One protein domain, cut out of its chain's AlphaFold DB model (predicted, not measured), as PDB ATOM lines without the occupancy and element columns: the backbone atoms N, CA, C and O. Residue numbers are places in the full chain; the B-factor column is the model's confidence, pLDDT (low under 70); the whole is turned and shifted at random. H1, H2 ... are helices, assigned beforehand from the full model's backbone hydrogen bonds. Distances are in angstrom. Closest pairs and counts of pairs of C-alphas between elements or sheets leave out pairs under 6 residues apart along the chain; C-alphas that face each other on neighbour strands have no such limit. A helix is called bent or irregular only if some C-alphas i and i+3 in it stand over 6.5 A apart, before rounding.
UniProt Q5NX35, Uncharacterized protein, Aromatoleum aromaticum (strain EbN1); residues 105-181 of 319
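AT A GLANCE: This is residues 105 to 181 of the 319 residues of an uncharacterized protein of Aromatoleum aromaticum (strain EbN1) (UniProt Q5NX35). One longer helix, H1, has two shorter helices packed on the same side of it, one after the other: H2 is on its last half, residues 118 to 125, and H3 is near its beginning, and both run back against its direction at steep angles. A wide loop, residues 126 to 142, swings round from the last residue of H1 to the first of H2, and a second loop joins H2 to H3, with residues 160 to 165 sticking out from the body. The printed part has 77 residues with three named helices, in the order H1, H2, H3, and no named strand; the class is all helix, though under half of the residues, 36 of 77, are in named elements. It is only just compact, close to loose, with a radius of gyration of the C-alphas of 13.5 A, and the C-alphas span 37 by 30 by 23 A.

IN THESE COORDINATES: Begin at C-alpha 105, at (246.742, 28.851, 44.934), and read on to Pro 110, whose C-alpha stands at (237.267, 23.263, 38.312). There H1 begins; it holds residues 110 to 125, and from its first to its last C-alpha it measures 23.2 A. With 16 residues it is the longest helix. After Leu 125 you pass through residues 126 to 142, which hold no named element. Find C-alpha 143 at (254.375, -0.698, 37.777), where H2 begins; it holds residues 143 to 154 and is 15.9 A long from first to last C-alpha. Residues 155 to 168 again hold no named element. H3 then holds residues 169 to 176, with 10.8 A from first to last C-alpha, and you find its last C-alpha, that of Ile 176, at (243.768, 25.469, 35.039). The helices are not bent.

HOW THE PARTS SIT: Start from H1 and look first at its residues 118 to 125, the part that alone touches H2. The closest C-alphas of the two are those of Tyr 121 and Ala 149, 4.8 A apart. H1 and H2 run opposite ways at a steep tilt of 47 degrees. Now go back to Pro 111: its C-alpha is 4.3 A from that of Ile 176, the closest pair between H1 and H3, which touch with 16 pairs of C-alphas within 8 A. H1 and H3 run opposite ways at a steep tilt of 41 degrees. H2 and H3 only just touch, with 3 pairs of C-alphas within 8 A, and H2 does so with residues 152 to 154 alone. Their closest C-alphas are those of Ile 153 and Phe 169, 5.5 A apart, and they run the same way at a steep tilt of 62 degrees. The helix packing is mostly crossed: of these three pairs, 0 are at a shallow tilt. Along the backbone of H2 and H3, each O of residue i is within hydrogen-bond range of the N of residue i+4; in H1 this holds for 11 of 12 pairs.

THE WHOLE: The two C-alphas farthest apart are those of Lys 137 and Glu 178, at 38.3 A, while the first and last printed C-alphas, those of Asp 105 and Arg 181, are 18.0 A apart. The printed part has no cut. The link from H1 to H2, 17 residues, and the link from H2 to H3, 14 residues, are both long. Within the second link, residues 160 to 165 stand free. Read the B-factor column for the model's confidence: the mean pLDDT of the printed part is 76.9, and 22 residues are under 70, namely 130 to 141 and 157 to 166.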
ATOM      1  N   ASP A 105     246.466  27.716  45.825       80.94
ATOM      2  CA  ASP A 105     246.742  28.851  44.934       80.94
ATOM      3  C   ASP A 105     245.663  29.044  43.857       80.94
ATOM      4  O   ASP A 105     245.636  30.063  43.169       80.94
ATOM      5  N   PHE A 106     244.757  28.074  43.704       80.88
ATOM      6  CA  PHE A 106     243.633  28.139  42.774       80.88
ATOM      7  C   PHE A 106     242.329  28.374  43.527       80.88
ATOM      8  O   PHE A 106     242.097  27.774  44.581       80.88
ATOM      9  N   GLU A 107     241.435  29.182  42.958       78.94
ATOM     10  CA  GLU A 107     240.078  29.356  43.483       78.94
ATOM     11  C   GLU A 107     239.337  28.012  43.602       78.94
ATOM     12  O   GLU A 107     239.581  27.062  42.850       78.94
ATOM     13  N   GLU A 108     238.425  27.911  44.574       77.69
ATOM     14  CA  GLU A 108     237.580  26.725  44.725       77.69
ATOM     15  C   GLU A 108     236.721  26.512  43.480       77.69
ATOM     16  O   GLU A 108     235.837  27.305  43.175       77.69
ATOM     17  N   GLY A 109     236.975  25.415  42.763       85.50
ATOM     18  CA  GLY A 109     236.267  25.115  41.529       85.50
ATOM     19  C   GLY A 109     237.023  24.155  40.607       85.50
ATOM     20  O   GLY A 109     237.946  23.460  41.050       85.50
ATOM     21  N   PRO A 110     236.638  24.115  39.319       86.00
ATOM     22  CA  PRO A 110     237.267  23.263  38.312       86.00
ATOM     23  C   PRO A 110     238.799  23.407  38.202       86.00
ATOM     24  O   PRO A 110     239.457  22.367  38.127       86.00
ATOM     25  N   PRO A 111     239.408  24.613  38.280       87.12
ATOM     26  CA  PRO A 111     240.869  24.763  38.199       87.12
ATOM     27  C   PRO A 111     241.615  24.021  39.315       87.12
ATOM     28  O   PRO A 111     242.560  23.274  39.055       87.12
ATOM     29  N   ARG A 112     241.139  24.141  40.562       85.44
ATOM     30  CA  ARG A 112     241.708  23.426  41.715       85.44
ATOM     31  C   ARG A 112     241.589  21.908  41.557       85.44
ATOM     32  O   ARG A 112     242.534  21.185  41.867       85.44
ATOM     33  N   GLN A 113     240.451  21.420  41.065       84.44
ATOM     34  CA  GLN A 113     240.228  19.988  40.830       84.44
ATOM     35  C   GLN A 113     241.140  19.448  39.722       84.44
ATOM     36  O   GLN A 113     241.764  18.402  39.896       84.44
ATOM     37  N   ALA A 114     241.279  20.180  38.615       85.56
ATOM     38  CA  ALA A 114     242.182  19.828  37.524       85.56
ATOM     39  C   ALA A 114     243.645  19.757  37.994       85.56
ATOM     40  O   ALA A 114     244.344  18.784  37.702       85.56
ATOM     41  N   PHE A 115     244.085  20.727  38.805       87.00
ATOM     42  CA  PHE A 115     245.407  20.697  39.428       87.00
ATOM     43  C   PHE A 115     245.596  19.469  40.331       87.00
ATOM     44  O   PHE A 115     246.611  18.780  40.236       87.00
ATOM     45  N   GLN A 116     244.610  19.139  41.168       84.62
ATOM     46  CA  GLN A 116     244.658  17.952  42.029       84.62
ATOM     47  C   GLN A 116     244.758  16.645  41.230       84.62
ATOM     48  O   GLN A 116     245.514  15.754  41.622       84.62
ATOM     49  N   ILE A 117     244.043  16.534  40.107       86.38
ATOM     50  CA  ILE A 117     244.124  15.377  39.203       86.38
ATOM     51  C   ILE A 117     245.531  15.274  38.606       86.38
ATOM     52  O   ILE A 117     246.150  14.212  38.686       86.38
ATOM     53  N   ILE A 118     246.080  16.371  38.075       88.75
ATOM     54  CA  ILE A 118     247.449  16.383  37.536       88.75
ATOM     55  C   ILE A 118     248.451  15.967  38.617       88.75
ATOM     56  O   ILE A 118     249.266  15.076  38.383       88.75
ATOM     57  N   MET A 119     248.355  16.536  39.820       86.25
ATOM     58  CA  MET A 119     249.244  16.194  40.931       86.25
ATOM     59  C   MET A 119     249.097  14.738  41.386       86.25
ATOM     60  O   MET A 119     250.090  14.107  41.757       86.25
ATOM     61  N   HIS A 120     247.899  14.152  41.311       84.75
ATOM     62  CA  HIS A 120     247.689  12.736  41.617       84.75
ATOM     63  C   HIS A 120     248.539  11.817  40.726       84.75
ATOM     64  O   HIS A 120     249.192  10.900  41.232       84.75
ATOM     65  N   TYR A 121     248.573  12.071  39.416       87.81
ATOM     66  CA  TYR A 121     249.391  11.296  38.480       87.81
ATOM     67  C   TYR A 121     250.868  11.709  38.519       87.81
ATOM     68  O   TYR A 121     251.749  10.849  38.496       87.81
ATOM     69  N   ALA A 122     251.161  13.003  38.671       88.50
ATOM     70  CA  ALA A 122     252.526  13.515  38.779       88.50
ATOM     71  C   ALA A 122     253.278  12.880  39.953       88.50
ATOM     72  O   ALA A 122     254.419  12.457  39.804       88.50
ATOM     73  N   THR A 123     252.620  12.746  41.105       85.12
ATOM     74  CA  THR A 123     253.206  12.136  42.310       85.12
ATOM     75  C   THR A 123     253.407  10.627  42.198       85.12
ATOM     76  O   THR A 123     254.190  10.068  42.965       85.12
ATOM     77  N   ALA A 124     252.746   9.959  41.244       84.38
ATOM     78  CA  ALA A 124     253.019   8.561  40.918       84.38
ATOM     79  C   ALA A 124     254.302   8.399  40.084       84.38
ATOM     80  O   ALA A 124     255.020   7.419  40.273       84.38
ATOM     81  N   LEU A 125     254.607   9.357  39.197       85.75
ATOM     82  CA  LEU A 125     255.864   9.379  38.432       85.75
ATOM     83  C   LEU A 125     257.032   9.947  39.247       85.75
ATOM     84  O   LEU A 125     258.155   9.461  39.150       85.75
ATOM     85  N   LEU A 126     256.758  10.970  40.057       86.50
ATOM     86  CA  LEU A 126     257.726  11.739  40.836       86.50
ATOM     87  C   LEU A 126     257.265  11.802  42.307       86.50
ATOM     88  O   LEU A 126     256.691  12.810  42.731       86.50
ATOM     89  N   PRO A 127     257.487  10.737  43.109       76.75
ATOM     90  CA  PRO A 127     257.073  10.681  44.515       76.75
ATOM     91  C   PRO A 127     257.558  11.866  45.359       76.75
ATOM     92  O   PRO A 127     256.908  12.241  46.333       76.75
ATOM     93  N   GLU A 128     258.692  12.460  44.994       73.06
ATOM     94  CA  GLU A 128     259.278  13.611  45.678       73.06
ATOM     95  C   GLU A 128     258.370  14.850  45.631       73.06
ATOM     96  O   GLU A 128     258.430  15.666  46.546       73.06
ATOM     97  N   LEU A 129     257.476  14.966  44.638       71.56
ATOM     98  CA  LEU A 129     256.490  16.053  44.576       71.56
ATOM     99  C   LEU A 129     255.466  15.985  45.718       71.56
ATOM    100  O   LEU A 129     254.981  17.018  46.168       71.56
ATOM    101  N   ALA A 130     255.144  14.783  46.204       65.44
ATOM    102  CA  ALA A 130     254.256  14.610  47.355       65.44
ATOM    103  C   ALA A 130     254.988  14.821  48.690       65.44
ATOM    104  O   ALA A 130     254.356  15.099  49.708       65.44
ATOM    105  N   TYR A 131     256.315  14.662  48.697       62.72
ATOM    106  CA  TYR A 131     257.129  14.644  49.908       62.72
ATOM    107  C   TYR A 131     258.436  15.433  49.724       62.72
ATOM    108  O   TYR A 131     259.514  14.832  49.733       62.72
ATOM    109  N   PRO A 132     258.369  16.774  49.609       58.34
ATOM    110  CA  PRO A 132     259.535  17.608  49.315       58.34
ATOM    111  C   PRO A 132     260.606  17.578  50.415       58.34
ATOM    112  O   PRO A 132     261.779  17.795  50.142       58.34
ATOM    113  N   THR A 133     260.225  17.287  51.664       56.66
ATOM    114  CA  THR A 133     261.139  17.340  52.818       56.66
ATOM    115  C   THR A 133     261.579  15.973  53.338       56.66
ATOM    116  O   THR A 133     262.652  15.877  53.932       56.66
ATOM    117  N   LYS A 134     260.789  14.901  53.151       55.09
ATOM    118  CA  LYS A 134     261.124  13.539  53.615       55.09
ATOM    119  C   LYS A 134     260.438  12.464  52.776       55.09
ATOM    120  O   LYS A 134     259.263  12.174  52.990       55.09
ATOM    121  N   ARG A 135     261.191  11.785  51.906       53.12
ATOM    122  CA  ARG A 135     260.699  10.596  51.196       53.12
ATOM    123  C   ARG A 135     260.426   9.459  52.194       53.12
ATOM    124  O   ARG A 135     261.331   9.077  52.944       53.12
ATOM    125  N   PRO A 136     259.223   8.866  52.219       58.00
ATOM    126  CA  PRO A 136     258.984   7.687  53.039       58.00
ATOM    127  C   PRO A 136     259.791   6.521  52.462       58.00
ATOM    128  O   PRO A 136     259.723   6.238  51.266       58.00
ATOM    129  N   LYS A 137     260.564   5.841  53.317       54.06
ATOM    130  CA  LYS A 137     261.570   4.838  52.916       54.06
ATOM    131  C   LYS A 137     261.014   3.639  52.121       54.06
ATOM    132  O   LYS A 137     261.802   2.903  51.547       54.06
ATOM    133  N   ASN A 138     259.689   3.472  52.054       54.62
ATOM    134  CA  ASN A 138     259.010   2.309  51.474       54.62
ATOM    135  C   ASN A 138     257.937   2.659  50.420       54.62
ATOM    136  O   ASN A 138     257.039   1.850  50.192       54.62
ATOM    137  N   ILE A 139     257.976   3.837  49.777       58.53
ATOM    138  CA  ILE A 139     257.091   4.070  48.620       58.53
ATOM    139  C   ILE A 139     257.673   3.353  47.406       58.53
ATOM    140  O   ILE A 139     258.524   3.886  46.693       58.53
ATOM    141  N   VAL A 140     257.193   2.132  47.190       59.22
ATOM    142  CA  VAL A 140     257.295   1.426  45.916       59.22
ATOM    143  C   VAL A 140     255.944   1.591  45.233       59.22
ATOM    144  O   VAL A 140     254.954   1.001  45.665       59.22
ATOM    145  N   TYR A 141     255.870   2.432  44.203       63.91
ATOM    146  CA  TYR A 141     254.679   2.457  43.360       63.91
ATOM    147  C   TYR A 141     254.643   1.196  42.500       63.91
ATOM    148  O   TYR A 141     255.673   0.747  41.996       63.91
ATOM    149  N   SER A 142     253.455   0.608  42.350       77.00
ATOM    150  CA  SER A 142     253.267  -0.510  41.435       77.00
ATOM    151  C   SER A 142     253.559  -0.054  40.005       77.00
ATOM    152  O   SER A 142     253.231   1.071  39.624       77.00
ATOM    153  N   HIS A 143     254.145  -0.945  39.202       80.31
ATOM    154  CA  HIS A 143     254.375  -0.698  37.777       80.31
ATOM    155  C   HIS A 143     253.088  -0.234  37.073       80.31
ATOM    156  O   HIS A 143     253.105   0.727  36.313       80.31
ATOM    157  N   GLU A 144     251.952  -0.844  37.415       82.44
ATOM    158  CA  GLU A 144     250.634  -0.465  36.906       82.44
ATOM    159  C   GLU A 144     250.288   1.007  37.172       82.44
ATOM    160  O   GLU A 144     249.854   1.707  36.261       82.44
ATOM    161  N   ARG A 145     250.539   1.510  38.387       82.38
ATOM    162  CA  ARG A 145     250.247   2.904  38.742       82.38
ATOM    163  C   ARG A 145     251.145   3.886  37.992       82.38
ATOM    164  O   ARG A 145     250.675   4.939  37.570       82.38
ATOM    165  N   VAL A 146     252.418   3.537  37.802       85.12
ATOM    166  CA  VAL A 146     253.349   4.331  36.984       85.12
ATOM    167  C   VAL A 146     252.860   4.375  35.538       85.12
ATOM    168  O   VAL A 146     252.745   5.456  34.973       85.12
ATOM    169  N   MET A 147     252.484   3.233  34.958       85.88
ATOM    170  CA  MET A 147     251.992   3.181  33.579       85.88
ATOM    171  C   MET A 147     250.658   3.912  33.397       85.88
ATOM    172  O   MET A 147     250.468   4.559  32.373       85.88
ATOM    173  N   GLN A 148     249.753   3.871  34.380       85.12
ATOM    174  CA  GLN A 148     248.533   4.687  34.374       85.12
ATOM    175  C   GLN A 148     248.854   6.185  34.364       85.12
ATOM    176  O   GLN A 148     248.228   6.940  33.624       85.12
ATOM    177  N   ALA A 149     249.851   6.619  35.137       88.50
ATOM    178  CA  ALA A 149     250.283   8.011  35.136       88.50
ATOM    179  C   ALA A 149     250.971   8.421  33.830       88.50
ATOM    180  O   ALA A 149     250.713   9.515  33.333       88.50
ATOM    181  N   VAL A 150     251.776   7.535  33.230       89.94
ATOM    182  CA  VAL A 150     252.334   7.757  31.889       89.94
ATOM    183  C   VAL A 150     251.210   7.918  30.864       89.94
ATOM    184  O   VAL A 150     251.221   8.882  30.105       89.94
ATOM    185  N   ARG A 151     250.207   7.027  30.871       88.38
ATOM    186  CA  ARG A 151     249.039   7.117  29.976       88.38
ATOM    187  C   ARG A 151     248.263   8.410  30.156       88.38
ATOM    188  O   ARG A 151     247.862   8.995  29.167       88.38
ATOM    189  N   PHE A 152     248.071   8.871  31.387       89.31
ATOM    190  CA  PHE A 152     247.359  10.123  31.611       89.31
ATOM    191  C   PHE A 152     248.160  11.334  31.104       89.31
ATOM    192  O   PHE A 152     247.640  12.126  30.329       89.31
ATOM    193  N   ILE A 153     249.424  11.474  31.525       91.44
ATOM    194  CA  ILE A 153     250.238  12.676  31.264       91.44
ATOM    195  C   ILE A 153     250.691  12.745  29.803       91.44
ATOM    196  O   ILE A 153     250.651  13.810  29.182       91.44
ATOM    197  N   PHE A 154     251.141  11.618  29.255       91.50
ATOM    198  CA  PHE A 154     251.718  11.544  27.915       91.50
ATOM    199  C   PHE A 154     250.768  10.942  26.893       91.50
ATOM    200  O   PHE A 154     250.997  11.139  25.712       91.50
ATOM    201  N   GLY A 155     249.737  10.207  27.304       86.12
ATOM    202  CA  GLY A 155     248.803   9.563  26.387       86.12
ATOM    203  C   GLY A 155     247.765  10.508  25.788       86.12
ATOM    204  O   GLY A 155     247.452  11.566  26.330       86.12
ATOM    205  N   ARG A 156     247.203  10.055  24.667       77.50
ATOM    206  CA  ARG A 156     246.011  10.603  24.003       77.50
ATOM    207  C   ARG A 156     244.720   9.908  24.427       77.50
ATOM    208  O   ARG A 156     243.652  10.267  23.947       77.50
ATOM    209  N   GLU A 157     244.828   8.870  25.253       67.81
ATOM    210  CA  GLU A 157     243.679   8.092  25.709       67.81
ATOM    211  C   GLU A 157     242.778   8.978  26.576       67.81
ATOM    212  O   GLU A 157     243.199   9.500  27.610       67.81
ATOM    213  N   GLU A 158     241.525   9.138  26.158       61.75
ATOM    214  CA  GLU A 158     240.476   9.604  27.054       61.75
ATOM    215  C   GLU A 158     240.156   8.481  28.044       61.75
ATOM    216  O   GLU A 158     240.152   7.298  27.694       61.75
ATOM    217  N   HIS A 159     239.898   8.829  29.303       58.88
ATOM    218  CA  HIS A 159     239.454   7.835  30.271       58.88
ATOM    219  C   HIS A 159     238.052   7.324  29.905       58.88
ATOM    220  O   HIS A 159     237.050   7.952  30.224       58.88
ATOM    221  N   GLU A 160     237.970   6.165  29.254       50.38
ATOM    222  CA  GLU A 160     236.697   5.498  28.972       50.38
ATOM    223  C   GLU A 160     236.199   4.740  30.221       50.38
ATOM    224  O   GLU A 160     236.846   3.807  30.703       50.38
ATOM    225  N   GLY A 161     235.034   5.135  30.754       45.22
ATOM    226  CA  GLY A 161     234.319   4.415  31.821       45.22
ATOM    227  C   GLY A 161     234.046   5.200  33.117       45.22
ATOM    228  O   GLY A 161     234.751   6.135  33.487       45.22
ATOM    229  N   GLU A 162     232.975   4.796  33.815       46.50
ATOM    230  CA  GLU A 162     232.592   5.203  35.186       46.50
ATOM    231  C   GLU A 162     232.616   6.719  35.492       46.50
ATOM    232  O   GLU A 162     233.167   7.161  36.499       46.50
ATOM    233  N   GLY A 163     231.989   7.540  34.643       53.28
ATOM    234  CA  GLY A 163     231.788   8.971  34.930       53.28
ATOM    235  C   GLY A 163     233.051   9.836  34.847       53.28
ATOM    236  O   GLY A 163     233.035  10.970  35.319       53.28
ATOM    237  N   ARG A 164     234.135   9.314  34.254       55.94
ATOM    238  CA  ARG A 164     235.386  10.039  33.946       55.94
ATOM    239  C   ARG A 164     235.609  10.230  32.443       55.94
ATOM    240  O   ARG A 164     236.713  10.562  32.021       55.94
ATOM    241  N   GLU A 165     234.556  10.005  31.665       58.88
ATOM    242  CA  GLU A 165     234.557  10.084  30.208       58.88
ATOM    243  C   GLU A 165     235.031  11.468  29.747       58.88
ATOM    244  O   GLU A 165     234.552  12.492  30.235       58.88
ATOM    245  N   GLY A 166     236.030  11.489  28.863       65.88
ATOM    246  CA  GLY A 166     236.613  12.717  28.317       65.88
ATOM    247  C   GLY A 166     237.647  13.428  29.201       65.88
ATOM    248  O   GLY A 166     238.221  14.423  28.760       65.88
ATOM    249  N   ILE A 167     237.944  12.954  30.422       76.06
ATOM    250  CA  ILE A 167     239.022  13.554  31.228       76.06
ATOM    251  C   ILE A 167     240.373  13.087  30.683       76.06
ATOM    252  O   ILE A 167     240.710  11.906  30.756       76.06
ATOM    253  N   ASN A 168     241.168  14.033  30.189       84.81
ATOM    254  CA  ASN A 168     242.549  13.826  29.767       84.81
ATOM    255  C   ASN A 168     243.445  14.970  30.278       84.81
ATOM    256  O   ASN A 168     242.969  15.981  30.804       84.81
ATOM    257  N   PHE A 169     244.761  14.806  30.144       89.81
ATOM    258  CA  PHE A 169     245.722  15.780  30.657       89.81
ATOM    259  C   PHE A 169     245.598  17.163  30.003       89.81
ATOM    260  O   PHE A 169     245.686  18.171  30.705       89.81
ATOM    261  N   ALA A 170     245.341  17.226  28.694       89.25
ATOM    262  CA  ALA A 170     245.187  18.488  27.975       89.25
ATOM    263  C   ALA A 170     243.991  19.300  28.498       89.25
ATOM    264  O   ALA A 170     244.145  20.485  28.786       89.25
ATOM    265  N   LEU A 171     242.848  18.642  28.728       87.25
ATOM    266  CA  LEU A 171     241.659  19.259  29.314       87.25
ATOM    267  C   LEU A 171     241.939  19.790  30.726       87.25
ATOM    268  O   LEU A 171     241.502  20.885  31.081       87.25
ATOM    269  N   CYS A 172     242.689  19.041  31.544       88.56
ATOM    270  CA  CYS A 172     243.088  19.524  32.864       88.56
ATOM    271  C   CYS A 172     243.985  20.769  32.772       88.56
ATOM    272  O   CYS A 172     243.786  21.705  33.541       88.56
ATOM    273  N   CYS A 173     244.940  20.814  31.839       90.50
ATOM    274  CA  CYS A 173     245.765  22.004  31.617       90.50
ATOM    275  C   CYS A 173     244.926  23.215  31.187       90.50
ATOM    276  O   CYS A 173     245.052  24.273  31.799       90.50
ATOM    277  N   GLU A 174     244.037  23.044  30.207       89.56
ATOM    278  CA  GLU A 174     243.134  24.099  29.723       89.56
ATOM    279  C   GLU A 174     242.238  24.641  30.847       89.56
ATOM    280  O   GLU A 174     242.063  25.850  30.986       89.56
ATOM    281  N   THR A 175     241.739  23.749  31.711       88.00
ATOM    282  CA  THR A 175     240.890  24.114  32.856       88.00
ATOM    283  C   THR A 175     241.643  24.921  33.918       88.00
ATOM    284  O   THR A 175     241.035  25.743  34.603       88.00
ATOM    285  N   ILE A 176     242.950  24.692  34.095       87.56
ATOM    286  CA  ILE A 176     243.768  25.469  35.039       87.56
ATOM    287  C   ILE A 176     243.973  26.896  34.522       87.56
ATOM    288  O   ILE A 176     243.931  27.842  35.308       87.56
ATOM    289  N   GLY A 177     244.190  27.058  33.217       83.88
ATOM    290  CA  GLY A 177     244.268  28.372  32.595       83.88
ATOM    291  C   GLY A 177     244.781  28.340  31.161       83.88
ATOM    292  O   GLY A 177     245.523  27.446  30.758       83.88
ATOM    293  N   GLU A 178     244.449  29.388  30.411       79.75
ATOM    294  CA  GLU A 178     244.754  29.527  28.978       79.75
ATOM    295  C   GLU A 178     246.263  29.497  28.664       79.75
ATOM    296  O   GLU A 178     246.687  29.017  27.616       79.75
ATOM    297  N   TYR A 179     247.104  29.955  29.597       79.69
ATOM    298  CA  TYR A 179     248.560  29.999  29.419       79.69
ATOM    299  C   TYR A 179     249.283  28.701  29.813       79.69
ATOM    300  O   TYR A 179     250.513  28.620  29.715       79.69
ATOM    301  N   VAL A 180     248.557  27.680  30.280       84.88
ATOM    302  CA  VAL A 180     249.146  26.400  30.683       84.88
ATOM    303  C   VAL A 180     249.411  25.553  29.443       84.88
ATOM    304  O   VAL A 180     248.497  25.165  28.725       84.88
ATOM    305  N   ARG A 181     250.686  25.229  29.196       86.94
ATOM    306  CA  ARG A 181     251.121  24.500  27.996       86.94
ATOM    307  C   ARG A 181     251.428  23.031  28.312       86.94
ATOM    308  O   ARG A 181     252.463  22.779  28.943       86.94
TER     309      ARG A 181